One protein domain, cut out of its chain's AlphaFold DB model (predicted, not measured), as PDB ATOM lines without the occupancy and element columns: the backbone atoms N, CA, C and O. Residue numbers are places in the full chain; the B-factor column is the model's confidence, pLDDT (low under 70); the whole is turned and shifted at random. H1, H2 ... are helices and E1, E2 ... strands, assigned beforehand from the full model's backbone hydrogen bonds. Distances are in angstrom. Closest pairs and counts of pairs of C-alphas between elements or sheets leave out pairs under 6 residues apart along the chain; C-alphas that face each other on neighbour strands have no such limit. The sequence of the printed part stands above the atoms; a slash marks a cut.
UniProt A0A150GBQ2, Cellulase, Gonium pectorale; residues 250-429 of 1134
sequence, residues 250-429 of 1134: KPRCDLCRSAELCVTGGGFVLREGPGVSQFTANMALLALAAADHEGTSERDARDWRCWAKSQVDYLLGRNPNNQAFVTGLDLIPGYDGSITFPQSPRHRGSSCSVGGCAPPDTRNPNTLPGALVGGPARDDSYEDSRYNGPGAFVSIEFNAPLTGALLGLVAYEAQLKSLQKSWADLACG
ATOM      1  N   LYS A 250     -54.478  16.176 -46.492       79.25
ATOM      2  CA  LYS A 250     -54.526  16.291 -45.038       79.25
ATOM      3  C   LYS A 250     -55.389  17.494 -44.687       79.25
ATOM      4  O   LYS A 250     -55.330  18.499 -45.403       79.25
ATOM      5  N   PRO A 251     -56.184  17.417 -43.611       77.81
ATOM      6  CA  PRO A 251     -56.824  18.610 -43.090       77.81
ATOM      7  C   PRO A 251     -55.747  19.616 -42.675       77.81
ATOM      8  O   PRO A 251     -54.647  19.234 -42.259       77.81
ATOM      9  N   ARG A 252     -56.076  20.908 -42.756       81.62
ATOM     10  CA  ARG A 252     -55.259  21.926 -42.093       81.62
ATOM     11  C   ARG A 252     -55.216  21.634 -40.596       81.62
ATOM     12  O   ARG A 252     -56.201  21.148 -40.037       81.62
ATOM     13  N   CYS A 253     -54.081  21.903 -39.966       81.81
ATOM     14  CA  CYS A 253     -53.958  21.746 -38.527       81.81
ATOM     15  C   CYS A 253     -54.954  22.676 -37.820       81.81
ATOM     16  O   CYS A 253     -54.933  23.890 -37.999       81.81
ATOM     17  N   ASP A 254     -55.859  22.077 -37.047       76.25
ATOM     18  CA  ASP A 254     -56.836  22.786 -36.222       76.25
ATOM     19  C   ASP A 254     -56.230  23.006 -34.831       76.25
ATOM     20  O   ASP A 254     -55.798  22.048 -34.188       76.25
ATOM     21  N   LEU A 255     -56.177  24.252 -34.358       72.50
ATOM     22  CA  LEU A 255     -55.661  24.581 -33.025       72.50
ATOM     23  C   LEU A 255     -56.556  24.038 -31.901       72.50
ATOM     24  O   LEU A 255     -56.080  23.789 -30.798       72.50
ATOM     25  N   CYS A 256     -57.839  23.811 -32.188       68.12
ATOM     26  CA  CYS A 256     -58.855  23.399 -31.224       68.12
ATOM     27  C   CYS A 256     -59.151  21.891 -31.256       68.12
ATOM     28  O   CYS A 256     -59.861  21.393 -30.380       68.12
ATOM     29  N   ARG A 257     -58.655  21.148 -32.257       59.91
ATOM     30  CA  ARG A 257     -58.898  19.702 -32.403       59.91
ATOM     31  C   ARG A 257     -57.639  18.942 -32.781       59.91
ATOM     32  O   ARG A 257     -56.987  19.234 -33.781       59.91
ATOM     33  N   SER A 258     -57.346  17.876 -32.040       57.88
ATOM     34  CA  SER A 258     -56.272  16.962 -32.413       57.88
ATOM     35  C   SER A 258     -56.672  16.127 -33.636       57.88
ATOM     36  O   SER A 258     -57.573  15.295 -33.548       57.88
ATOM     37  N   ALA A 259     -55.995  16.329 -34.766       60.25
ATOM     38  CA  ALA A 259     -55.978  15.383 -35.879       60.25
ATOM     39  C   ALA A 259     -54.749  14.471 -35.740       60.25
ATOM     40  O   ALA A 259     -53.697  14.945 -35.311       60.25
ATOM     41  N   GLU A 260     -54.871  13.190 -36.107       73.44
ATOM     42  CA  GLU A 260     -53.741  12.242 -36.069       73.44
ATOM     43  C   GLU A 260     -52.615  12.655 -37.035       73.44
ATOM     44  O   GLU A 260     -51.439  12.510 -36.713       73.44
ATOM     45  N   LEU A 261     -52.975  13.228 -38.189       89.12
ATOM     46  CA  LEU A 261     -52.060  13.811 -39.169       89.12
ATOM     47  C   LEU A 261     -52.709  15.060 -39.787       89.12
ATOM     48  O   LEU A 261     -53.860  14.999 -40.227       89.12
ATOM     49  N   CYS A 262     -51.994  16.181 -39.836       88.06
ATOM     50  CA  CYS A 262     -52.471  17.436 -40.428       88.06
ATOM     51  C   CYS A 262     -51.357  18.170 -41.183       88.06
ATOM     52  O   CYS A 262     -50.205  17.742 -41.169       88.06
ATOM     53  N   VAL A 263     -51.707  19.256 -41.876       89.44
ATOM     54  CA  VAL A 263     -50.742  20.154 -42.526       89.44
ATOM     55  C   VAL A 263     -50.864  21.576 -41.975       89.44
ATOM     56  O   VAL A 263     -51.975  22.101 -41.867       89.44
ATOM     57  N   THR A 264     -49.745  22.187 -41.595       89.25
ATOM     58  CA  THR A 264     -49.698  23.573 -41.103       89.25
ATOM     59  C   THR A 264     -49.952  24.579 -42.236       89.25
ATOM     60  O   THR A 264     -50.041  24.205 -43.411       89.25
ATOM     61  N   GLY A 265     -50.077  25.871 -41.913       84.38
ATOM     62  CA  GLY A 265     -50.231  26.924 -42.921       84.38
ATOM     63  C   GLY A 265     -49.019  27.027 -43.856       84.38
ATOM     64  O   GLY A 265     -49.190  27.259 -45.052       84.38
ATOM     65  N   GLY A 266     -47.822  26.777 -43.325       84.44
ATOM     66  CA  GLY A 266     -46.550  26.741 -44.043       84.44
ATOM     67  C   GLY A 266     -46.227  25.422 -44.746       84.44
ATOM     68  O   GLY A 266     -45.163  25.311 -45.349       84.44
ATOM     69  N   GLY A 267     -47.124  24.429 -44.708       89.00
ATOM     70  CA  GLY A 267     -46.972  23.180 -45.464       89.00
ATOM     71  C   GLY A 267     -46.204  22.061 -44.749       89.00
ATOM     72  O   GLY A 267     -45.878  21.053 -45.384       89.00
ATOM     73  N   PHE A 268     -45.941  22.192 -43.447       95.19
ATOM     74  CA  PHE A 268     -45.359  21.120 -42.641       95.19
ATOM     75  C   PHE A 268     -46.416  20.059 -42.335       95.19
ATOM     76  O   PHE A 268     -47.497  20.364 -41.830       95.19
ATOM     77  N   VAL A 269     -46.125  18.801 -42.655       95.19
ATOM     78  CA  VAL A 269     -46.977  17.668 -42.299       95.19
ATOM     79  C   VAL A 269     -46.654  17.270 -40.869       95.19
ATOM     80  O   VAL A 269     -45.560  16.793 -40.579       95.19
ATOM     81  N   LEU A 270     -47.625  17.466 -39.985       92.25
ATOM     82  CA  LEU A 270     -47.487  17.292 -38.549       92.25
ATOM     83  C   LEU A 270     -48.260  16.058 -38.087       92.25
ATOM     84  O   LEU A 270     -49.457  15.917 -38.361       92.25
ATOM     85  N   ARG A 271     -47.575  15.196 -37.332       89.94
ATOM     86  CA  ARG A 271     -48.176  14.157 -36.490       89.94
ATOM     87  C   ARG A 271     -48.000  14.544 -35.030       89.94
ATOM     88  O   ARG A 271     -46.885  14.844 -34.614       89.94
ATOM     89  N   GLU A 272     -49.080  14.487 -34.262       80.56
ATOM     90  CA  GLU A 272     -49.048  14.799 -32.832       80.56
ATOM     91  C   GLU A 272     -48.141  13.867 -32.023       80.56
ATOM     92  O   GLU A 272     -48.160  12.644 -32.188       80.56
ATOM     93  N   GLY A 273     -47.382  14.463 -31.103       78.69
ATOM     94  CA  GLY A 273     -46.496  13.775 -30.173       78.69
ATOM     95  C   GLY A 273     -45.376  14.684 -29.652       78.69
ATOM     96  O   GLY A 273     -45.245  15.823 -30.094       78.69
ATOM     97  N   PRO A 274     -44.535  14.198 -28.721       67.50
ATOM     98  CA  PRO A 274     -43.514  15.005 -28.041       67.50
ATOM     99  C   PRO A 274     -42.308  15.408 -28.921       67.50
ATOM    100  O   PRO A 274     -41.302  15.883 -28.407       67.50
ATOM    101  N   GLY A 275     -42.370  15.196 -30.233       82.62
ATOM    102  CA  GLY A 275     -41.299  15.503 -31.179       82.62
ATOM    103  C   GLY A 275     -41.827  15.400 -32.600       82.62
ATOM    104  O   GLY A 275     -41.588  14.409 -33.284       82.62
ATOM    105  N   VAL A 276     -42.598  16.395 -33.039       92.00
ATOM    106  CA  VAL A 276     -43.258  16.376 -34.352       92.00
ATOM    107  C   VAL A 276     -42.248  16.291 -35.503       92.00
ATOM    108  O   VAL A 276     -42.463  15.532 -36.449       92.00
ATOM    109  N   SER A 277     -41.092  16.956 -35.373       95.31
ATOM    110  CA  SER A 277     -39.977  16.868 -36.325       95.31
ATOM    111  C   SER A 277     -39.473  15.440 -36.511       95.31
ATOM    112  O   SER A 277     -39.111  15.059 -37.622       95.31
ATOM    113  N   GLN A 278     -39.467  14.632 -35.444       92.75
ATOM    114  CA  GLN A 278     -38.995  13.250 -35.485       92.75
ATOM    115  C   GLN A 278     -39.827  12.410 -36.452       92.75
ATOM    116  O   GLN A 278     -39.275  11.671 -37.267       92.75
ATOM    117  N   PHE A 279     -41.156  12.491 -36.360       93.94
ATOM    118  CA  PHE A 279     -42.033  11.692 -37.214       93.94
ATOM    119  C   PHE A 279     -41.864  12.082 -38.679       93.94
ATOM    120  O   PHE A 279     -41.719  11.214 -39.540       93.94
ATOM    121  N   THR A 280     -41.813  13.382 -38.959       96.44
ATOM    122  CA  THR A 280     -41.662  13.887 -40.323       96.44
ATOM    123  C   THR A 280     -40.295  13.533 -40.904       96.44
ATOM    124  O   THR A 280     -40.230  13.069 -42.041       96.44
ATOM    125  N   ALA A 281     -39.215  13.638 -40.124       97.88
ATOM    126  CA  ALA A 281     -37.879  13.219 -40.546       97.88
ATOM    127  C   ALA A 281     -37.801  11.706 -40.821       97.88
ATOM    128  O   ALA A 281     -37.249  11.295 -41.842       97.88
ATOM    129  N   ASN A 282     -38.399  10.867 -39.964       97.31
ATOM    130  CA  ASN A 282     -38.482   9.417 -40.192       97.31
ATOM    131  C   ASN A 282     -39.198   9.097 -41.502       97.31
ATOM    132  O   ASN A 282     -38.732   8.292 -42.308       97.31
ATOM    133  N   MET A 283     -40.325   9.757 -41.742       97.50
ATOM    134  CA  MET A 283     -41.097   9.527 -42.953       97.50
ATOM    135  C   MET A 283     -40.411  10.088 -44.198       97.50
ATOM    136  O   MET A 283     -40.544   9.486 -45.260       97.50
ATOM    137  N   ALA A 284     -39.636  11.170 -44.087       98.50
ATOM    138  CA  ALA A 284     -38.792  11.671 -45.171       98.50
ATOM    139  C   ALA A 284     -37.693  10.661 -45.542       98.50
ATOM    140  O   ALA A 284     -37.533  10.350 -46.722       98.50
ATOM    141  N   LEU A 285     -37.005  10.080 -44.550       98.50
ATOM    142  CA  LEU A 285     -36.055   8.983 -44.768       98.50
ATOM    143  C   LEU A 285     -36.731   7.801 -45.480       98.50
ATOM    144  O   LEU A 285     -36.230   7.331 -46.502       98.50
ATOM    145  N   LEU A 286     -37.883   7.345 -44.979       98.25
ATOM    146  CA  LEU A 286     -38.611   6.228 -45.582       98.25
ATOM    147  C   LEU A 286     -39.045   6.536 -47.021       98.25
ATOM    148  O   LEU A 286     -38.904   5.684 -47.890       98.25
ATOM    149  N   ALA A 287     -39.561   7.739 -47.280       98.38
ATOM    150  CA  ALA A 287     -40.002   8.171 -48.604       98.38
ATOM    151  C   ALA A 287     -38.852   8.165 -49.619       98.38
ATOM    152  O   ALA A 287     -39.020   7.671 -50.733       98.38
ATOM    153  N   LEU A 288     -37.673   8.648 -49.220       98.50
ATOM    154  CA  LEU A 288     -36.479   8.643 -50.065       98.50
ATOM    155  C   LEU A 288     -35.968   7.220 -50.308       98.50
ATOM    156  O   LEU A 288     -35.718   6.858 -51.455       98.50
ATOM    157  N   ALA A 289     -35.880   6.391 -49.264       97.62
ATOM    158  CA  ALA A 289     -35.465   4.992 -49.398       97.62
ATOM    159  C   ALA A 289     -36.443   4.192 -50.276       97.62
ATOM    160  O   ALA A 289     -36.036   3.362 -51.088       97.62
ATOM    161  N   ALA A 290     -37.741   4.472 -50.152       97.06
ATOM    162  CA  ALA A 290     -38.775   3.845 -50.957       97.06
ATOM    163  C   ALA A 290     -38.723   4.277 -52.425       97.06
ATOM    164  O   ALA A 290     -38.920   3.422 -53.285       97.06
ATOM    165  N   ALA A 291     -38.463   5.563 -52.690       96.12
ATOM    166  CA  ALA A 291     -38.352   6.132 -54.032       96.12
ATOM    167  C   ALA A 291     -37.126   5.615 -54.790       96.12
ATOM    168  O   ALA A 291     -37.150   5.500 -56.014       96.12
ATOM    169  N   ASP A 292     -36.056   5.313 -54.061       94.25
ATOM    170  CA  ASP A 292     -34.789   4.829 -54.593       94.25
ATOM    171  C   ASP A 292     -34.747   3.297 -54.717       94.25
ATOM    172  O   ASP A 292     -33.816   2.626 -54.274       94.25
ATOM    173  N   HIS A 293     -35.812   2.718 -55.265       93.31
ATOM    174  CA  HIS A 293     -35.910   1.289 -55.540       93.31
ATOM    175  C   HIS A 293     -36.299   1.054 -56.991       93.31
ATOM    176  O   HIS A 293     -37.256   1.658 -57.488       93.31
ATOM    177  N   GLU A 294     -35.571   0.150 -57.639       83.88
ATOM    178  CA  GLU A 294     -35.822  -0.271 -59.012       83.88
ATOM    179  C   GLU A 294     -37.230  -0.870 -59.139       83.88
ATOM    180  O   GLU A 294     -37.610  -1.764 -58.394       83.88
ATOM    181  N   GLY A 295     -38.041  -0.340 -60.055       79.31
ATOM    182  CA  GLY A 295     -39.447  -0.739 -60.209       79.31
ATOM    183  C   GLY A 295     -40.454   0.132 -59.449       79.31
ATOM    184  O   GLY A 295     -41.660  -0.028 -59.639       79.31
ATOM    185  N   THR A 296     -40.002   1.105 -58.650       84.00
ATOM    186  CA  THR A 296     -40.893   2.179 -58.180       84.00
ATOM    187  C   THR A 296     -41.307   3.043 -59.368       84.00
ATOM    188  O   THR A 296     -40.458   3.462 -60.153       84.00
ATOM    189  N   SER A 297     -42.607   3.323 -59.514       80.62
ATOM    190  CA  SER A 297     -43.086   4.167 -60.614       80.62
ATOM    191  C   SER A 297     -42.440   5.555 -60.548       80.62
ATOM    192  O   SER A 297     -42.253   6.106 -59.461       80.62
ATOM    193  N   GLU A 298     -42.134   6.155 -61.701       77.56
ATOM    194  CA  GLU A 298     -41.522   7.492 -61.752       77.56
ATOM    195  C   GLU A 298     -42.366   8.536 -61.014       77.56
ATOM    196  O   GLU A 298     -41.831   9.402 -60.322       77.56
ATOM    197  N   ARG A 299     -43.698   8.403 -61.093       77.06
ATOM    198  CA  ARG A 299     -44.643   9.251 -60.367       77.06
ATOM    199  C   ARG A 299     -44.489   9.104 -58.854       77.06
ATOM    200  O   ARG A 299     -44.361  10.108 -58.163       77.06
ATOM    201  N   ASP A 300     -44.526   7.877 -58.333       82.94
ATOM    202  CA  ASP A 300     -44.372   7.606 -56.897       82.94
ATOM    203  C   ASP A 300     -43.019   8.105 -56.401       82.94
ATOM    204  O   ASP A 300     -42.958   8.866 -55.437       82.94
ATOM    205  N   ALA A 301     -41.954   7.764 -57.119       89.75
ATOM    206  CA  ALA A 301     -40.607   8.150 -56.750       89.75
ATOM    207  C   ALA A 301     -40.428   9.679 -56.735       89.75
ATOM    208  O   ALA A 301     -39.835  10.219 -55.801       89.75
ATOM    209  N   ARG A 302     -40.975  10.400 -57.723       87.44
ATOM    210  CA  ARG A 302     -40.967  11.870 -57.748       87.44
ATOM    211  C   ARG A 302     -41.765  12.460 -56.589       87.44
ATOM    212  O   ARG A 302     -41.225  13.285 -55.860       87.44
ATOM    213  N   ASP A 303     -43.020  12.047 -56.403       86.12
ATOM    214  CA  ASP A 303     -43.893  12.612 -55.365       86.12
ATOM    215  C   ASP A 303     -43.269  12.436 -53.971       86.12
ATOM    216  O   ASP A 303     -43.266  13.361 -53.158       86.12
ATOM    217  N   TRP A 304     -42.697  11.259 -53.702       95.12
ATOM    218  CA  TRP A 304     -42.038  10.948 -52.435       95.12
ATOM    219  C   TRP A 304     -40.764  11.770 -52.226       95.12
ATOM    220  O   TRP A 304     -40.573  12.305 -51.135       95.12
ATOM    221  N   ARG A 305     -39.930  11.944 -53.263       95.31
ATOM    222  CA  ARG A 305     -38.727  12.797 -53.207       95.31
ATOM    223  C   ARG A 305     -39.079  14.268 -53.009       95.31
ATOM    224  O   ARG A 305     -38.499  14.908 -52.139       95.31
ATOM    225  N   CYS A 306     -40.039  14.794 -53.769       92.94
ATOM    226  CA  CYS A 306     -40.488  16.181 -53.650       92.94
ATOM    227  C   CYS A 306     -41.096  16.464 -52.272       92.94
ATOM    228  O   CYS A 306     -40.808  17.500 -51.675       92.94
ATOM    229  N   TRP A 307     -41.905  15.540 -51.745       95.62
ATOM    230  CA  TRP A 307     -42.455  15.670 -50.400       95.62
ATOM    231  C   TRP A 307     -41.360  15.612 -49.334       95.62
ATOM    232  O   TRP A 307     -41.279  16.511 -48.507       95.62
ATOM    233  N   ALA A 308     -40.468  14.618 -49.379       98.12
ATOM    234  CA  ALA A 308     -39.367  14.524 -48.422       98.12
ATOM    235  C   ALA A 308     -38.487  15.781 -48.457       98.12
ATOM    236  O   ALA A 308     -38.165  16.336 -47.406       98.12
ATOM    237  N   LYS A 309     -38.169  16.280 -49.659       96.81
ATOM    238  CA  LYS A 309     -37.427  17.525 -49.837       96.81
ATOM    239  C   LYS A 309     -38.156  18.709 -49.212       96.81
ATOM    240  O   LYS A 309     -37.521  19.461 -48.489       96.81
ATOM    241  N   SER A 310     -39.458  18.881 -49.453       95.62
ATOM    242  CA  SER A 310     -40.196  20.023 -48.897       95.62
ATOM    243  C   SER A 310     -40.216  20.011 -47.371       95.62
ATOM    244  O   SER A 310     -40.072  21.059 -46.751       95.62
ATOM    245  N   GLN A 311     -40.328  18.830 -46.757       97.69
ATOM    246  CA  GLN A 311     -40.294  18.706 -45.302       97.69
ATOM    247  C   GLN A 311     -38.896  18.962 -44.722       97.69
ATOM    248  O   GLN A 311     -38.776  19.629 -43.698       97.69
ATOM    249  N   VAL A 312     -37.830  18.470 -45.367       98.38
ATOM    250  CA  VAL A 312     -36.448  18.740 -44.930       98.38
ATOM    251  C   VAL A 312     -36.088  20.214 -45.132       98.38
ATOM    252  O   VAL A 312     -35.565  20.835 -44.213       98.38
ATOM    253  N   ASP A 313     -36.431  20.801 -46.280       96.75
ATOM    254  CA  ASP A 313     -36.276  22.233 -46.555       96.75
ATOM    255  C   ASP A 313     -36.998  23.075 -45.482       96.75
ATOM    256  O   ASP A 313     -36.418  24.035 -44.974       96.75
ATOM    257  N   TYR A 314     -38.216  22.685 -45.081       97.88
ATOM    258  CA  TYR A 314     -38.952  23.335 -43.992       97.88
ATOM    259  C   TYR A 314     -38.167  23.283 -42.674       97.88
ATOM    260  O   TYR A 314     -38.003  24.316 -42.025       97.88
ATOM    261  N   LEU A 315     -37.657  22.106 -42.283       98.12
ATOM    262  CA  LEU A 315     -36.870  21.932 -41.052       98.12
ATOM    263  C   LEU A 315     -35.557  22.734 -41.067       98.12
ATOM    264  O   LEU A 315     -35.065  23.133 -40.011       98.12
ATOM    265  N   LEU A 316     -35.008  22.994 -42.253       97.12
ATOM    266  CA  LEU A 316     -33.820  23.821 -42.472       97.12
ATOM    267  C   LEU A 316     -34.139  25.325 -42.603       97.12
ATOM    268  O   LEU A 316     -33.230  26.141 -42.708       97.12
ATOM    269  N   GLY A 317     -35.410  25.724 -42.541       95.44
ATOM    270  CA  GLY A 317     -35.813  27.131 -42.467       95.44
ATOM    271  C   GLY A 317     -36.436  27.710 -43.731       95.44
ATOM    272  O   GLY A 317     -36.798  28.882 -43.732       95.44
ATOM    273  N   ARG A 318     -36.646  26.912 -44.787       93.75
ATOM    274  CA  ARG A 318     -37.483  27.317 -45.932       93.75
ATOM    275  C   ARG A 318     -38.959  27.144 -45.594       93.75
ATOM    276  O   ARG A 318     -39.623  26.215 -46.049       93.75
ATOM    277  N   ASN A 319     -39.460  28.050 -44.773       93.38
ATOM    278  CA  ASN A 319     -40.852  28.123 -44.348       93.38
ATOM    279  C   ASN A 319     -41.271  29.598 -44.197       93.38
ATOM    280  O   ASN A 319     -40.410  30.475 -44.256       93.38
ATOM    281  N   PRO A 320     -42.570  29.905 -44.014       91.94
ATOM    282  CA  PRO A 320     -43.045  31.291 -43.960       91.94
ATOM    283  C   PRO A 320     -42.393  32.167 -42.882       91.94
ATOM    284  O   PRO A 320     -42.428  33.389 -43.002       91.94
ATOM    285  N   ASN A 321     -41.799  31.556 -41.852       92.69
ATOM    286  CA  ASN A 321     -41.178  32.251 -40.728       92.69
ATOM    287  C   ASN A 321     -39.658  32.420 -40.887       92.69
ATOM    288  O   ASN A 321     -39.032  32.994 -39.998       92.69
ATOM    289  N   ASN A 322     -39.052  31.927 -41.981       95.31
ATOM    290  CA  ASN A 322     -37.595  31.848 -42.158       95.31
ATOM    291  C   ASN A 322     -36.903  31.302 -40.893       95.31
ATOM    292  O   ASN A 322     -35.941  31.877 -40.382       95.31
ATOM    293  N   GLN A 323     -37.451  30.222 -40.329       95.19
ATOM    294  CA  GLN A 323     -37.032  29.684 -39.036       95.19
ATOM    295  C   GLN A 323     -36.661  28.211 -39.162       95.19
ATOM    296  O   GLN A 323     -37.507  27.365 -39.431       95.19
ATOM    297  N   ALA A 324     -35.391  27.887 -38.974       96.81
ATOM    298  CA  ALA A 324     -34.922  26.519 -38.903       96.81
ATOM    299  C   ALA A 324     -35.258  25.874 -37.552       96.81
ATOM    300  O   ALA A 324     -35.446  26.532 -36.532       96.81
ATOM    301  N   PHE A 325     -35.238  24.546 -37.555       97.25
ATOM    302  CA  PHE A 325     -35.422  23.686 -36.387       97.25
ATOM    303  C   PHE A 325     -34.154  22.879 -36.084       97.25
ATOM    304  O   PHE A 325     -34.168  21.944 -35.288       97.25
ATOM    305  N   VAL A 326     -33.043  23.239 -36.726       97.69
ATOM    306  CA  VAL A 326     -31.726  22.644 -36.516       97.69
ATOM    307  C   VAL A 326     -30.805  23.715 -35.951       97.69
ATOM    308  O   VAL A 326     -30.714  24.827 -36.461       97.69
ATOM    309  N   THR A 327     -30.146  23.377 -34.858       96.69
ATOM    310  CA  THR A 327     -29.219  24.249 -34.127       96.69
ATOM    311  C   THR A 327     -27.861  24.353 -34.842       96.69
ATOM    312  O   THR A 327     -27.415  23.408 -35.494       96.69
ATOM    313  N   GLY A 328     -27.164  25.486 -34.695       94.62
ATOM    314  CA  GLY A 328     -25.780  25.659 -35.169       94.62
ATOM    315  C   GLY A 328     -25.597  25.731 -36.692       94.62
ATOM    316  O   GLY A 328     -24.505  25.449 -37.182       94.62
ATOM    317  N   LEU A 329     -26.650  26.061 -37.448       94.25
ATOM    318  CA  LEU A 329     -26.578  26.221 -38.907       94.25
ATOM    319  C   LEU A 329     -25.745  27.442 -39.330       94.25
ATOM    320  O   LEU A 329     -25.165  27.440 -40.409       94.25
ATOM    321  N   ASP A 330     -25.616  28.440 -38.457       91.19
ATOM    322  CA  ASP A 330     -24.714  29.587 -38.610       91.19
ATOM    323  C   ASP A 330     -23.232  29.203 -38.691       91.19
ATOM    324  O   ASP A 330     -22.421  29.967 -39.213       91.19
ATOM    325  N   LEU A 331     -22.868  28.015 -38.208       92.94
ATOM    326  CA  LEU A 331     -21.510  27.489 -38.320       92.94
ATOM    327  C   LEU A 331     -21.201  26.943 -39.722       92.94
ATOM    328  O   LEU A 331     -20.046  26.622 -40.004       92.94
ATOM    329  N   ILE A 332     -22.205  26.819 -40.597       92.00
ATOM    330  CA  ILE A 332     -22.038  26.352 -41.974       92.00
ATOM    331  C   ILE A 332     -21.723  27.562 -42.870       92.00
ATOM    332  O   ILE A 332     -22.560  28.457 -43.013       92.00
ATOM    333  N   PRO A 333     -20.543  27.611 -43.520       93.06
ATOM    334  CA  PRO A 333     -20.196  28.718 -44.403       93.06
ATOM    335  C   PRO A 333     -21.218  28.902 -45.529       93.06
ATOM    336  O   PRO A 333     -21.533  27.961 -46.254       93.06
ATOM    337  N   GLY A 334     -21.709  30.132 -45.696       89.19
ATOM    338  CA  GLY A 334     -22.668  30.475 -46.750       89.19
ATOM    339  C   GLY A 334     -24.115  30.071 -46.461       89.19
ATOM    340  O   GLY A 334     -24.948  30.191 -47.358       89.19
ATOM    341  N   TYR A 335     -24.431  29.618 -45.241       93.00
ATOM    342  CA  TYR A 335     -25.822  29.474 -44.819       93.00
ATOM    343  C   TYR A 335     -26.525  30.837 -44.804       93.00
ATOM    344  O   TYR A 335     -25.911  31.862 -44.500       93.00
ATOM    345  N   ASP A 336     -27.809  30.856 -45.151       91.62
ATOM    346  CA  ASP A 336     -28.587  32.089 -45.242       91.62
ATOM    347  C   ASP A 336     -28.732  32.743 -43.858       91.62
ATOM    348  O   ASP A 336     -29.413  32.220 -42.977       91.62
ATOM    349  N   GLY A 337     -28.096  33.903 -43.678       90.38
ATOM    350  CA  GLY A 337     -28.110  34.654 -42.421       90.38
ATOM    351  C   GLY A 337     -29.459  35.287 -42.072       90.38
ATOM    352  O   GLY A 337     -29.601  35.815 -40.971       90.38
ATOM    353  N   SER A 338     -30.445  35.256 -42.977       93.19
ATOM    354  CA  SER A 338     -31.823  35.662 -42.675       93.19
ATOM    355  C   SER A 338     -32.631  34.565 -41.974       93.19
ATOM    356  O   SER A 338     -33.686  34.861 -41.409       93.19
ATOM    357  N   ILE A 339     -32.140  33.318 -41.972       95.31
ATOM    358  CA  ILE A 339     -32.795  32.197 -41.303       95.31
ATOM    359  C   ILE A 339     -32.450  32.215 -39.812       95.31
ATOM    360  O   ILE A 339     -31.289  32.113 -39.414       95.31
ATOM    361  N   THR A 340     -33.477  32.297 -38.970       95.12
ATOM    362  CA  THR A 340     -33.343  32.129 -37.517       95.12
ATOM    363  C   THR A 340     -33.239  30.647 -37.161       95.12
ATOM    364  O   THR A 340     -33.793  29.801 -37.853       95.12
ATOM    365  N   PHE A 341     -32.529  30.296 -36.092       94.50
ATOM    366  CA  PHE A 341     -32.347  28.905 -35.665       94.50
ATOM    367  C   PHE A 341     -32.345  28.811 -34.136       94.50
ATOM    368  O   PHE A 341     -32.039  29.809 -33.477       94.50
ATOM    369  N   PRO A 342     -32.650  27.636 -33.549       94.56
ATOM    370  CA  PRO A 342     -32.754  27.506 -32.104       94.56
ATOM    371  C   PRO A 342     -31.389  27.684 -31.436       94.56
ATOM    372  O   PRO A 342     -30.391  27.080 -31.841       94.56
ATOM    373  N   GLN A 343     -31.348  28.496 -30.388       94.06
ATOM    374  CA  GLN A 343     -30.163  28.786 -29.581       94.06
ATOM    375  C   GLN A 343     -30.306  28.282 -28.144       94.06
ATOM    376  O   GLN A 343     -29.312  28.178 -27.416       94.06
ATOM    377  N   SER A 344     -31.523  27.920 -27.744       92.88
ATOM    378  CA  SER A 344     -31.854  27.464 -26.399       92.88
ATOM    379  C   SER A 344     -32.471  26.060 -26.402       92.88
ATOM    380  O   SER A 344     -33.470  25.847 -25.709       92.88
ATOM    381  N   PRO A 345     -31.903  25.055 -27.118       93.38
ATOM    382  CA  PRO A 345     -32.428  23.699 -27.042       93.38
ATOM    383  C   PRO A 345     -32.364  23.204 -25.597       93.38
ATOM    384  O   PRO A 345     -31.418  23.496 -24.848       93.38
ATOM    385  N   ARG A 346     -33.366  22.427 -25.190       91.06
ATOM    386  CA  ARG A 346     -33.420  21.843 -23.854       91.06
ATOM    387  C   ARG A 346     -32.416  20.697 -23.778       91.06
ATOM    388  O   ARG A 346     -32.743  19.549 -24.048       91.06
ATOM    389  N   HIS A 347     -31.175  21.028 -23.433       91.81
ATOM    390  CA  HIS A 347     -30.068  20.083 -23.343       91.81
ATOM    391  C   HIS A 347     -29.073  20.533 -22.265       91.81
ATOM    392  O   HIS A 347     -28.531  21.638 -22.310       91.81
ATOM    393  N   ARG A 348     -28.846  19.666 -21.270       89.31
ATOM    394  CA  ARG A 348     -28.097  19.996 -20.046       89.31
ATOM    395  C   ARG A 348     -26.653  20.403 -20.341       89.31
ATOM    396  O   ARG A 348     -26.259  21.511 -19.994       89.31
ATOM    397  N   GLY A 349     -25.906  19.580 -21.079       89.19
ATOM    398  CA  GLY A 349     -24.499  19.856 -21.395       89.19
ATOM    399  C   GLY A 349     -24.273  21.109 -22.250       89.19
ATOM    400  O   GLY A 349     -23.248  21.768 -22.121       89.19
ATOM    401  N   SER A 350     -25.241  21.502 -23.088       92.38
ATOM    402  CA  SER A 350     -25.125  22.758 -23.846       92.38
ATOM    403  C   SER A 350     -25.520  23.971 -23.013       92.38
ATOM    404  O   SER A 350     -24.996  25.058 -23.224       92.38
ATOM    405  N   SER A 351     -26.431  23.778 -22.056       92.50
ATOM    406  CA  SER A 351     -26.913  24.829 -21.160       92.50
ATOM    407  C   SER A 351     -25.924  25.207 -20.052       92.50
ATOM    408  O   SER A 351     -26.119  26.229 -19.398       92.50
ATOM    409  N   CYS A 352     -24.875  24.410 -19.834       89.75
ATOM    410  CA  CYS A 352     -23.927  24.578 -18.736       89.75
ATOM    411  C   CYS A 352     -22.499  24.773 -19.239       89.75
ATOM    412  O   CYS A 352     -22.046  24.044 -20.112       89.75
ATOM    413  N   SER A 353     -21.780  25.737 -18.672       83.00
ATOM    414  CA  SER A 353     -20.354  25.973 -18.913       83.00
ATOM    415  C   SER A 353     -19.563  25.827 -17.610       83.00
ATOM    416  O   SER A 353     -20.126  25.599 -16.536       83.00
ATOM    417  N   VAL A 354     -18.234  25.944 -17.694       72.62
ATOM    418  CA  VAL A 354     -17.374  25.973 -16.505       72.62
ATOM    419  C   VAL A 354     -17.822  27.130 -15.604       72.62
ATOM    420  O   VAL A 354     -17.703  28.292 -15.986       72.62
ATOM    421  N   GLY A 355     -18.347  26.811 -14.417       68.88
ATOM    422  CA  GLY A 355     -18.823  27.796 -13.437       68.88
ATOM    423  C   GLY A 355     -20.345  27.922 -13.290       68.88
ATOM    424  O   GLY A 355     -20.781  28.664 -12.413       68.88
ATOM    425  N   GLY A 356     -21.160  27.198 -14.070       83.12
ATOM    426  CA  GLY A 356     -22.610  27.120 -13.851       83.12
ATOM    427  C   GLY A 356     -23.449  26.935 -15.117       83.12
ATOM    428  O   GLY A 356     -22.936  26.874 -16.232       83.12
ATOM    429  N   CYS A 357     -24.770  26.848 -14.941       88.50
ATOM    430  CA  CYS A 357     -25.729  26.736 -16.041       88.50
ATOM    431  C   CYS A 357     -26.432  28.061 -16.317       88.50
ATOM    432  O   CYS A 357     -26.765  28.803 -15.392       88.50
ATOM    433  N   ALA A 358     -26.680  28.340 -17.593       87.44
ATOM    434  CA  ALA A 358     -27.398  29.529 -18.009       87.44
ATOM    435  C   ALA A 358     -28.869  29.484 -17.547       87.44
ATOM    436  O   ALA A 358     -29.493  28.410 -17.587       87.44
ATOM    437  N   PRO A 359     -29.454  30.635 -17.153       83.75
ATOM    438  CA  PRO A 359     -30.878  30.747 -16.849       83.75
ATOM    439  C   PRO A 359     -31.748  30.248 -18.015       83.75
ATOM    440  O   PRO A 359     -31.422  30.565 -19.160       83.75
ATOM    441  N   PRO A 360     -32.808  29.456 -17.772       72.44
ATOM    442  CA  PRO A 360     -33.608  28.759 -18.796       72.44
ATOM    443  C   PRO A 360     -34.109  29.573 -20.001       72.44
ATOM    444  O   PRO A 360     -34.283  29.011 -21.080       72.44
ATOM    445  N   ASP A 361     -34.314  30.871 -19.816       77.31
ATOM    446  CA  ASP A 361     -34.786  31.876 -20.775       77.31
ATOM    447  C   ASP A 361     -33.660  32.566 -21.568       77.31
ATOM    448  O   ASP A 361     -33.907  33.444 -22.390       77.31
ATOM    449  N   THR A 362     -32.410  32.169 -21.341       86.62
ATOM    450  CA  THR A 362     -31.234  32.720 -22.026       86.62
ATOM    451  C   THR A 362     -30.600  31.694 -22.955       86.62
ATOM    452  O   THR A 362     -30.697  30.490 -22.718       86.62
ATOM    453  N   ARG A 363     -29.902  32.165 -23.993       91.69
ATOM    454  CA  ARG A 363     -29.133  31.324 -24.921       91.69
ATOM    455  C   ARG A 363     -28.226  30.336 -24.177       91.69
ATOM    456  O   ARG A 363     -27.563  30.696 -23.205       91.69
ATOM    457  N   ASN A 364     -28.142  29.103 -24.679       93.62
ATOM    458  CA  ASN A 364     -27.192  28.118 -24.164       93.62
ATOM    459  C   ASN A 364     -25.735  28.598 -24.376       93.62
ATOM    460  O   ASN A 364     -25.394  29.003 -25.490       93.62
ATOM    461  N   PRO A 365     -24.854  28.524 -23.357       93.06
ATOM    462  CA  PRO A 365     -23.474  28.996 -23.451       93.06
ATOM    463  C   PRO A 365     -22.629  28.174 -24.431       93.06
ATOM    464  O   PRO A 365     -21.722  28.723 -25.049       93.06
ATOM    465  N   ASN A 366     -22.944  26.887 -24.616       91.94
ATOM    466  CA  ASN A 366     -22.306  26.052 -25.629       91.94
ATOM    467  C   ASN A 366     -23.291  25.781 -26.767       91.94
ATOM    468  O   ASN A 366     -24.449  25.420 -26.543       91.94
ATOM    469  N   THR A 367     -22.821  25.897 -28.007       90.50
ATOM    470  CA  THR A 367     -23.618  25.505 -29.177       90.50
ATOM    471  C   THR A 367     -23.626  23.984 -29.315       90.50
ATOM    472  O   THR A 367     -22.590  23.343 -29.158       90.50
ATOM    473  N   LEU A 368     -24.794  23.408 -29.607       94.38
ATOM    474  CA  LEU A 368     -24.983  21.976 -29.865       94.38
ATOM    475  C   LEU A 368     -25.251  21.763 -31.363       94.38
ATOM    476  O   LEU A 368     -26.398  21.558 -31.731       94.38
ATOM    477  N   PRO A 369     -24.251  21.881 -32.248       95.12
ATOM    478  CA  PRO A 369     -24.495  21.954 -33.684       95.12
ATOM    479  C   PRO A 369     -25.168  20.701 -34.249       95.12
ATOM    480  O   PRO A 369     -24.821  19.573 -33.898       95.12
ATOM    481  N   GLY A 370     -26.114  20.913 -35.162       95.25
ATOM    482  CA  GLY A 370     -26.818  19.860 -35.886       95.25
ATOM    483  C   GLY A 370     -27.955  19.193 -35.109       95.25
ATOM    484  O   GLY A 370     -28.582  18.280 -35.643       95.25
ATOM    485  N   ALA A 371     -28.258  19.599 -33.871       96.75
ATOM    486  CA  ALA A 371     -29.380  19.028 -33.128       96.75
ATOM    487  C   ALA A 371     -30.721  19.531 -33.680       96.75
ATOM    488  O   ALA A 371     -30.963  20.742 -33.707       96.75
ATOM    489  N   LEU A 372     -31.575  18.590 -34.095       97.44
ATOM    490  CA  LEU A 372     -32.960  18.824 -34.492       97.44
ATOM    491  C   LEU A 372     -33.822  18.950 -33.234       97.44
ATOM    492  O   LEU A 372     -33.831  18.042 -32.399       97.44
ATOM    493  N   VAL A 373     -34.545  20.061 -33.108       95.81
ATOM    494  CA  VAL A 373     -35.506  20.269 -32.018       95.81
ATOM    495  C   VAL A 373     -36.858  19.615 -32.330       95.81
ATOM    496  O   VAL A 373     -37.144  19.240 -33.471       95.81
ATOM    497  N   GLY A 374     -37.710  19.488 -31.312       92.94
ATOM    498  CA  GLY A 374     -39.023  18.846 -31.383       92.94
ATOM    499  C   GLY A 374     -39.946  19.369 -32.484       92.94
ATOM    500  O   GLY A 374     -40.740  18.581 -32.994       92.94
ATOM    501  N   GLY A 375     -39.795  20.625 -32.909       93.31
ATOM    502  CA  GLY A 375     -40.421  21.162 -34.122       93.31
ATOM    503  C   GLY A 375     -41.469  22.246 -33.878       93.31
ATOM    504  O   GLY A 375     -41.626  22.695 -32.740       93.31
ATOM    505  N   PRO A 376     -42.165  22.681 -34.942       93.25
ATOM    506  CA  PRO A 376     -43.164  23.741 -34.861       93.25
ATOM    507  C   PRO A 376     -44.438  23.290 -34.144       93.25
ATOM    508  O   PRO A 376     -44.779  22.104 -34.097       93.25
ATOM    509  N   ALA A 377     -45.194  24.267 -33.656       89.94
ATOM    510  CA  ALA A 377     -46.589  24.100 -33.297       89.94
ATOM    511  C   ALA A 377     -47.486  23.996 -34.551       89.94
ATOM    512  O   ALA A 377     -47.051  24.092 -35.701       89.94
ATOM    513  N   ARG A 378     -48.786  23.788 -34.324       88.44
ATOM    514  CA  ARG A 378     -49.810  23.595 -35.371       88.44
ATOM    515  C   ARG A 378     -49.983  24.783 -36.324       88.44
ATOM    516  O   ARG A 378     -50.501  24.594 -37.422       88.44
ATOM    517  N   ASP A 379     -49.589  25.973 -35.900       86.88
ATOM    518  CA  ASP A 379     -49.670  27.240 -36.631       86.88
ATOM    519  C   ASP A 379     -48.317  27.699 -37.193       86.88
ATOM    520  O   ASP A 379     -48.142  28.882 -37.463       86.88
ATOM    521  N   ASP A 380     -47.360  26.779 -37.351       91.25
ATOM    522  CA  ASP A 380     -45.985  27.061 -37.788       91.25
ATOM    523  C   ASP A 380     -45.129  27.832 -36.763       91.25
ATOM    524  O   ASP A 380     -43.953  28.085 -37.029       91.25
ATOM    525  N   SER A 381     -45.669  28.195 -35.593       90.81
ATOM    526  CA  SER A 381     -44.919  28.939 -34.578       90.81
ATOM    527  C   SER A 381     -43.921  28.059 -33.819       90.81
ATOM    528  O   SER A 381     -44.127  26.858 -33.623       90.81
ATOM    529  N   TYR A 382     -42.824  28.665 -33.364       92.38
ATOM    530  CA  TYR A 382     -41.855  28.025 -32.481       92.38
ATOM    531  C   TYR A 382     -41.210  29.042 -31.546       92.38
ATOM    532  O   TYR A 382     -40.638  30.044 -31.978       92.38
ATOM    533  N   GLU A 383     -41.290  28.751 -30.250       90.94
ATOM    534  CA  GLU A 383     -40.623  29.511 -29.202       90.94
ATOM    535  C   GLU A 383     -39.243  28.898 -28.912       90.94
ATOM    536  O   GLU A 383     -39.138  27.750 -28.470       90.94
ATOM    537  N   ASP A 384     -38.172  29.665 -29.135       91.00
ATOM    538  CA  ASP A 384     -36.800  29.255 -28.808       91.00
ATOM    539  C   ASP A 384     -36.511  29.437 -27.311       91.00
ATOM    540  O   ASP A 384     -35.824  30.359 -26.872       91.00
ATOM    541  N   SER A 385     -37.088  28.547 -26.510       89.94
ATOM    542  CA  SER A 385     -36.995  28.556 -25.053       89.94
ATOM    543  C   SER A 385     -36.841  27.136 -24.533       89.94
ATOM    544  O   SER A 385     -37.557  26.229 -24.964       89.94
ATOM    545  N   ARG A 386     -35.988  26.923 -23.517       89.00
ATOM    546  CA  ARG A 386     -35.886  25.607 -22.851       89.00
ATOM    547  C   ARG A 386     -37.195  25.184 -22.177       89.00
ATOM    548  O   ARG A 386     -37.366  24.004 -21.863       89.00
ATOM    549  N   TYR A 387     -38.117  26.126 -21.969       86.69
ATOM    550  CA  TYR A 387     -39.446  25.883 -21.418       86.69
ATOM    551  C   TYR A 387     -40.539  25.642 -22.458       86.69
ATOM    552  O   TYR A 387     -41.658  25.336 -22.049       86.69
ATOM    553  N   ASN A 388     -40.234  25.660 -23.761       84.19
ATOM    554  CA  ASN A 388     -41.184  25.348 -24.840       84.19
ATOM    555  C   ASN A 388     -41.561  23.844 -24.902       84.19
ATOM    556  O   ASN A 388     -41.728  23.242 -25.965       84.19
ATOM    557  N   GLY A 389     -41.644  23.191 -23.739       83.81
ATOM    558  CA  GLY A 389     -42.043  21.803 -23.581       83.81
ATOM    559  C   GLY A 389     -41.331  20.872 -24.571       83.81
ATOM    560  O   GLY A 389     -40.130  21.038 -24.805       83.81
ATOM    561  N   PRO A 390     -42.060  19.916 -25.175       84.31
ATOM    562  CA  PRO A 390     -41.498  18.986 -26.149       84.31
ATOM    563  C   PRO A 390     -40.915  19.644 -27.410       84.31
ATOM    564  O   PRO A 390     -40.039  19.062 -28.044       84.31
ATOM    565  N   GLY A 391     -41.337  20.867 -27.756       89.00
ATOM    566  CA  GLY A 391     -40.830  21.599 -28.920       89.00
ATOM    567  C   GLY A 391     -39.329  21.891 -28.834       89.00
ATOM    568  O   GLY A 391     -38.630  21.816 -29.840       89.00
ATOM    569  N   ALA A 392     -38.798  22.136 -27.633       90.50
ATOM    570  CA  ALA A 392     -37.370  22.394 -27.414       90.50
ATOM    571  C   ALA A 392     -36.522  21.128 -27.203       90.50
ATOM    572  O   ALA A 392     -35.314  21.232 -26.965       90.50
ATOM    573  N   PHE A 393     -37.131  19.938 -27.233       90.75
ATOM    574  CA  PHE A 393     -36.424  18.689 -26.962       90.75
ATOM    575  C   PHE A 393     -35.496  18.329 -28.117       90.75
ATOM    576  O   PHE A 393     -35.822  18.562 -29.274       90.75
ATOM    577  N   VAL A 394     -34.360  17.713 -27.794       92.38
ATOM    578  CA  VAL A 394     -33.419  17.146 -28.766       92.38
ATOM    579  C   VAL A 394     -33.158  15.684 -28.409       92.38
ATOM    580  O   VAL A 394     -33.126  15.328 -27.230       92.38
ATOM    581  N   SER A 395     -32.992  14.827 -29.414       90.62
ATOM    582  CA  SER A 395     -32.716  13.397 -29.225       90.62
ATOM    583  C   SER A 395     -31.952  12.836 -30.422       90.62
ATOM    584  O   SER A 395     -32.140  13.272 -31.560       90.62
ATOM    585  N   ILE A 396     -31.141  11.803 -30.189       91.38
ATOM    586  CA  ILE A 396     -30.511  11.022 -31.266       91.38
ATOM    587  C   ILE A 396     -31.547  10.409 -32.223       91.38
ATOM    588  O   ILE A 396     -31.273  10.276 -33.412       91.38
ATOM    589  N   GLU A 397     -32.765  10.136 -31.745       89.50
ATOM    590  CA  GLU A 397     -33.856   9.596 -32.567       89.50
ATOM    591  C   GLU A 397     -34.439  10.629 -33.539       89.50
ATOM    592  O   GLU A 397     -35.142  10.258 -34.475       89.50
ATOM    593  N   PHE A 398     -34.200  11.921 -33.296       93.12
ATOM    594  CA  PHE A 398     -34.626  13.000 -34.188       93.12
ATOM    595  C   PHE A 398     -33.571  13.155 -35.289       93.12
ATOM    596  O   PHE A 398     -33.885  13.237 -36.476       93.12
ATOM    597  N   ASN A 399     -32.300  13.111 -34.888       95.25
ATOM    598  CA  ASN A 399     -31.163  13.337 -35.765       95.25
ATOM    599  C   ASN A 399     -30.853  12.165 -36.702       95.25
ATOM    600  O   ASN A 399     -30.484  12.412 -37.847       95.25
ATOM    601  N   ALA A 400     -30.983  10.912 -36.255       95.31
ATOM    602  CA  ALA A 400     -30.710   9.743 -37.097       95.31
ATOM    603  C   ALA A 400     -31.537   9.739 -38.400       95.31
ATOM    604  O   ALA A 400     -30.935   9.675 -39.478       95.31
ATOM    605  N   PRO A 401     -32.877   9.884 -38.362       95.31
ATOM    606  CA  PRO A 401     -33.665   9.945 -39.585       95.31
ATOM    607  C   PRO A 401     -33.481  11.240 -40.380       95.31
ATOM    608  O   PRO A 401     -33.480  11.169 -41.605       95.31
ATOM    609  N   LEU A 402     -33.269  12.400 -39.738       97.81
ATOM    610  CA  LEU A 402     -32.954  13.638 -40.469       97.81
ATOM    611  C   LEU A 402     -31.659  13.478 -41.272       97.81
ATOM    612  O   LEU A 402     -31.624  13.794 -42.458       97.81
ATOM    613  N   THR A 403     -30.615  12.942 -40.640       97.38
ATOM    614  CA  THR A 403     -29.335  12.656 -41.301       97.38
ATOM    615  C   THR A 403     -29.550  11.685 -42.455       97.38
ATOM    616  O   THR A 403     -29.082  11.937 -43.559       97.38
ATOM    617  N   GLY A 404     -30.323  10.616 -42.244       97.38
ATOM    618  CA  GLY A 404     -30.661   9.677 -43.309       97.38
ATOM    619  C   GLY A 404     -31.411  10.323 -44.481       97.38
ATOM    620  O   GLY A 404     -31.086  10.056 -45.635       97.38
ATOM    621  N   ALA A 405     -32.368  11.212 -44.210       98.44
ATOM    622  CA  ALA A 405     -33.079  11.950 -45.249       98.44
ATOM    623  C   ALA A 405     -32.145  12.900 -46.019       98.44
ATOM    624  O   ALA A 405     -32.209  12.960 -47.246       98.44
ATOM    625  N   LEU A 406     -31.230  13.588 -45.329       97.94
ATOM    626  CA  LEU A 406     -30.208  14.423 -45.970       97.94
ATOM    627  C   LEU A 406     -29.315  13.602 -46.907       97.94
ATOM    628  O   LEU A 406     -29.073  14.033 -48.031       97.94
ATOM    629  N   LEU A 407     -28.890  12.399 -46.500       98.12
ATOM    630  CA  LEU A 407     -28.108  11.500 -47.358       98.12
ATOM    631  C   LEU A 407     -28.861  11.132 -48.641       98.12
ATOM    632  O   LEU A 407     -28.291  11.217 -49.728       98.12
ATOM    633  N   GLY A 408     -30.146  10.786 -48.531       98.00
ATOM    634  CA  GLY A 408     -30.976  10.473 -49.694       98.00
ATOM    635  C   GLY A 408     -31.168  11.663 -50.635       98.00
ATOM    636  O   GLY A 408     -31.096  11.504 -51.853       98.00
ATOM    637  N   LEU A 409     -31.354  12.870 -50.091       97.88
ATOM    638  CA  LEU A 409     -31.454  14.092 -50.896       97.88
ATOM    639  C   LEU A 409     -30.135  14.430 -51.598       97.88
ATOM    640  O   LEU A 409     -30.162  14.764 -52.778       97.88
ATOM    641  N   VAL A 410     -28.996  14.305 -50.909       96.69
ATOM    642  CA  VAL A 410     -27.665  14.552 -51.489       96.69
ATOM    643  C   VAL A 410     -27.356  13.550 -52.602       96.69
ATOM    644  O   VAL A 410     -26.920  13.953 -53.682       96.69
ATOM    645  N   ALA A 411     -27.624  12.259 -52.378       96.25
ATOM    646  CA  ALA A 411     -27.444  11.227 -53.398       96.25
ATOM    647  C   ALA A 411     -28.287  11.513 -54.644       96.25
ATOM    648  O   ALA A 411     -27.791  11.457 -55.771       96.25
ATOM    649  N   TYR A 412     -29.553  11.876 -54.444       95.31
ATOM    650  CA  TYR A 412     -30.444  12.181 -55.551       95.31
ATOM    651  C   TYR A 412     -30.079  13.489 -56.264       95.31
ATOM    652  O   TYR A 412     -30.153  13.568 -57.486       95.31
ATOM    653  N   GLU A 413     -29.614  14.509 -55.544       94.50
ATOM    654  CA  GLU A 413     -29.118  15.737 -56.165       94.50
ATOM    655  C   GLU A 413     -27.878  15.475 -57.033       94.50
ATOM    656  O   GLU A 413     -27.764  16.026 -58.129       94.50
ATOM    657  N   ALA A 414     -26.968  14.601 -56.592       93.38
ATOM    658  CA  ALA A 414     -25.844  14.159 -57.414       93.38
ATOM    659  C   ALA A 414     -26.321  13.424 -58.681       93.38
ATOM    660  O   ALA A 414     -25.801  13.674 -59.771       93.38
ATOM    661  N   GLN A 415     -27.358  12.586 -58.562       90.81
ATOM    662  CA  GLN A 415     -27.989  11.940 -59.713       90.81
ATOM    663  C   GLN A 415     -28.593  12.970 -60.679       90.81
ATOM    664  O   GLN A 415     -28.327  12.902 -61.878       90.81
ATOM    665  N   LEU A 416     -29.346  13.958 -60.190       88.25
ATOM    666  CA  LEU A 416     -29.895  15.030 -61.028       88.25
ATOM    667  C   LEU A 416     -28.791  15.793 -61.764       88.25
ATOM    668  O   LEU A 416     -28.879  15.958 -62.978       88.25
ATOM    669  N   LYS A 417     -27.709  16.165 -61.069       91.00
ATOM    670  CA  LYS A 417     -26.545  16.825 -61.683       91.00
ATOM    671  C   LYS A 417     -25.912  15.972 -62.781       91.00
ATOM    672  O   LYS A 417     -25.590  16.502 -63.840       91.00
ATOM    673  N   SER A 418     -25.786  14.659 -62.571       88.69
ATOM    674  CA  SER A 418     -25.276  13.733 -63.597       88.69
ATOM    675  C   SER A 418     -26.159  13.682 -64.851       88.69
ATOM    676  O   SER A 418     -25.663  13.449 -65.949       88.69
ATOM    677  N   LEU A 419     -27.455  13.970 -64.694       83.88
ATOM    678  CA  LEU A 419     -28.445  14.065 -65.765       83.88
ATOM    679  C   LEU A 419     -28.611  15.494 -66.310       83.88
ATOM    680  O   LEU A 419     -29.522  15.726 -67.099       83.88
ATOM    681  N   GLN A 420     -27.775  16.449 -65.880       87.12
ATOM    682  CA  GLN A 420     -27.905  17.882 -66.189       87.12
ATOM    683  C   GLN A 420     -29.279  18.468 -65.809       87.12
ATOM    684  O   GLN A 420     -29.779  19.383 -66.457       87.12
ATOM    685  N   LYS A 421     -29.882  17.938 -64.741       83.25
ATOM    686  CA  LYS A 421     -31.162  18.373 -64.174       83.25
ATOM    687  C   LYS A 421     -30.974  18.984 -62.788       83.25
ATOM    688  O   LYS A 421     -29.950  18.827 -62.124       83.25
ATOM    689  N   SER A 422     -32.019  19.652 -62.335       85.25
ATOM    690  CA  SER A 422     -32.163  20.295 -61.042       85.25
ATOM    691  C   SER A 422     -33.478  19.881 -60.379       85.25
ATOM    692  O   SER A 422     -34.348  19.253 -60.983       85.25
ATOM    693  N   TRP A 423     -33.655  20.274 -59.119       83.12
ATOM    694  CA  TRP A 423     -34.926  20.085 -58.419       83.12
ATOM    695  C   TRP A 423     -36.097  20.849 -59.059       83.12
ATOM    696  O   TRP A 423     -37.243  20.448 -58.871       83.12
ATOM    697  N   ALA A 424     -35.828  21.920 -59.816       76.69
ATOM    698  CA  ALA A 424     -36.861  22.670 -60.529       76.69
ATOM    699  C   ALA A 424     -37.451  21.860 -61.695       76.69
ATOM    700  O   ALA A 424     -38.656  21.916 -61.926       76.69
ATOM    701  N   ASP A 425     -36.634  21.027 -62.347       73.44
ATOM    702  CA  ASP A 425     -37.047  20.183 -63.480       73.44
ATOM    703  C   ASP A 425     -37.971  19.028 -63.063       73.44
ATOM    704  O   ASP A 425     -38.574  18.367 -63.902       73.44
ATOM    705  N   LEU A 426     -38.093  18.766 -61.758       70.06
ATOM    706  CA  LEU A 426     -39.034  17.784 -61.212       70.06
ATOM    707  C   LEU A 426     -40.432  18.361 -60.981       70.06
ATOM    708  O   LEU A 426     -41.324  17.608 -60.596       70.06
ATOM    709  N   ALA A 427     -40.616  19.672 -61.167       64.25
ATOM    710  CA  ALA A 427     -41.886  20.360 -60.966       64.25
ATOM    711  C   ALA A 427     -42.517  20.067 -59.582       64.25
ATOM    712  O   ALA A 427     -43.724  19.857 -59.437       64.25
ATOM    713  N   CYS A 428     -41.679  20.029 -58.534       68.31
ATOM    714  CA  CYS A 428     -42.103  19.800 -57.152       68.31
ATOM    715  C   CYS A 428     -43.036  20.933 -56.677       68.31
ATOM    716  O   CYS A 428     -42.571  21.939 -56.150       68.31
ATOM    717  N   GLY A 429     -44.351  20.781 -56.864       52.53
ATOM    718  CA  GLY A 429     -45.360  21.758 -56.431       52.53
ATOM    719  C   GLY A 429     -46.405  22.144 -57.482       52.53
ATOM    720  O   GLY A 429     -47.393  22.782 -57.126       52.53
TER     721      GLY A 429
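What this domain is: This is residues 250 to 429 of the 1134 residues of the protein "Cellulase" of Gonium pectorale (UniProt A0A150GBQ2). Three long helices form one end of this model: H1 and H2 fold back on each other as a helical hairpin, and H5 packs on both, their centres making a triangle. The other end is mostly long loops, residues 316 to 347 and 352 to 388, with the short helices H3 and H4 among them, while a small strand hairpin, E1 and E2, sits beside the first residues of H1. The printed part has 180 residues, with two strands and six helices in the order E1, E2, H1, H2, H3, H4, H5, H6; the sheet E1 - E2 is antiparallel. The class is mostly helix, though under half of the residues, 75 of 180, are in named elements. The whole is compact, with a radius of gyration of the C-alphas of 17.1 A, and spans 57 by 41 by 27 A.

Where its parts are: Start at residue 250 and go on to E1, residues 261 to 263, where C-alpha 261 stands at (-52.060, 13.811, -39.169). E2 is residues 269 to 271. Find C-alpha 276 at (-43.258, 16.376, -34.352); from there H1 runs to residue 291, 22.7 A. H2, residues 298 to 315, is 25.7 A long. The short H3 is residues 348 to 351 and H4 residues 389 to 392. H5, residues 396 to 418, is the longest helix at 32.9 A and ends at C-alpha 418, (-25.276, 13.733, -63.597). H6 is residues 423 to 426.

How they stand to each other: Look first at the hairpin of E1 and E2, antiparallel at 150 degrees: N 262 and O 270 are within hydrogen-bond range at 2.9 A. The closest C-alphas of E2 and H1, those of Leu 270 and Val 276, are 6.0 A apart. H1 and H2 touch, closest at the C-alphas of Ala 291 and Ala 301, 4.1 A, at a shallow tilt of 28 degrees, opposite ways. H1 and H5 touch at Leu 285 and Ala 405, their closest C-alphas, 4.2 A, at 37 degrees, only just a steep tilt, the same way. H2 touches H5 with residues 305 to 312 alone, at a steep tilt of 54 degrees, opposite ways; their closest C-alphas, Lys 309 and Leu 409, are 7.0 A apart. With 1 of these 3 pairs at a shallow tilt, the helix packing is only just mostly crossed. H6 is close to H2 but not clearly touching, at the C-alphas of Arg 302 and Leu 426, 7.1 A. H4 is close to H1 but not clearly touching, at Val 276 and Gly 391, whose C-alphas are 7.9 A apart; H3 is apart from H1, H2, H4, H5 and H6. Every O i to N i+4 pair is within hydrogen-bond range in H1 and H2, and 18 of 19 in H5; H3, H4 and H6 are too short for such a pair.

The domain as a whole: The two C-alphas farthest apart, those of Gly 295 and Gly 355, are 58.5 A apart. The printed part has no cut. The links H2 to H3, 32 residues, and H3 to H4, 37 residues, are long; in the latter, residues 352 to 353 pair with 356 to 357, antiparallel. The mean pLDDT of the printed part is 89.3, with residues 256 to 259, 274, 355 and 427 to 429 under 70.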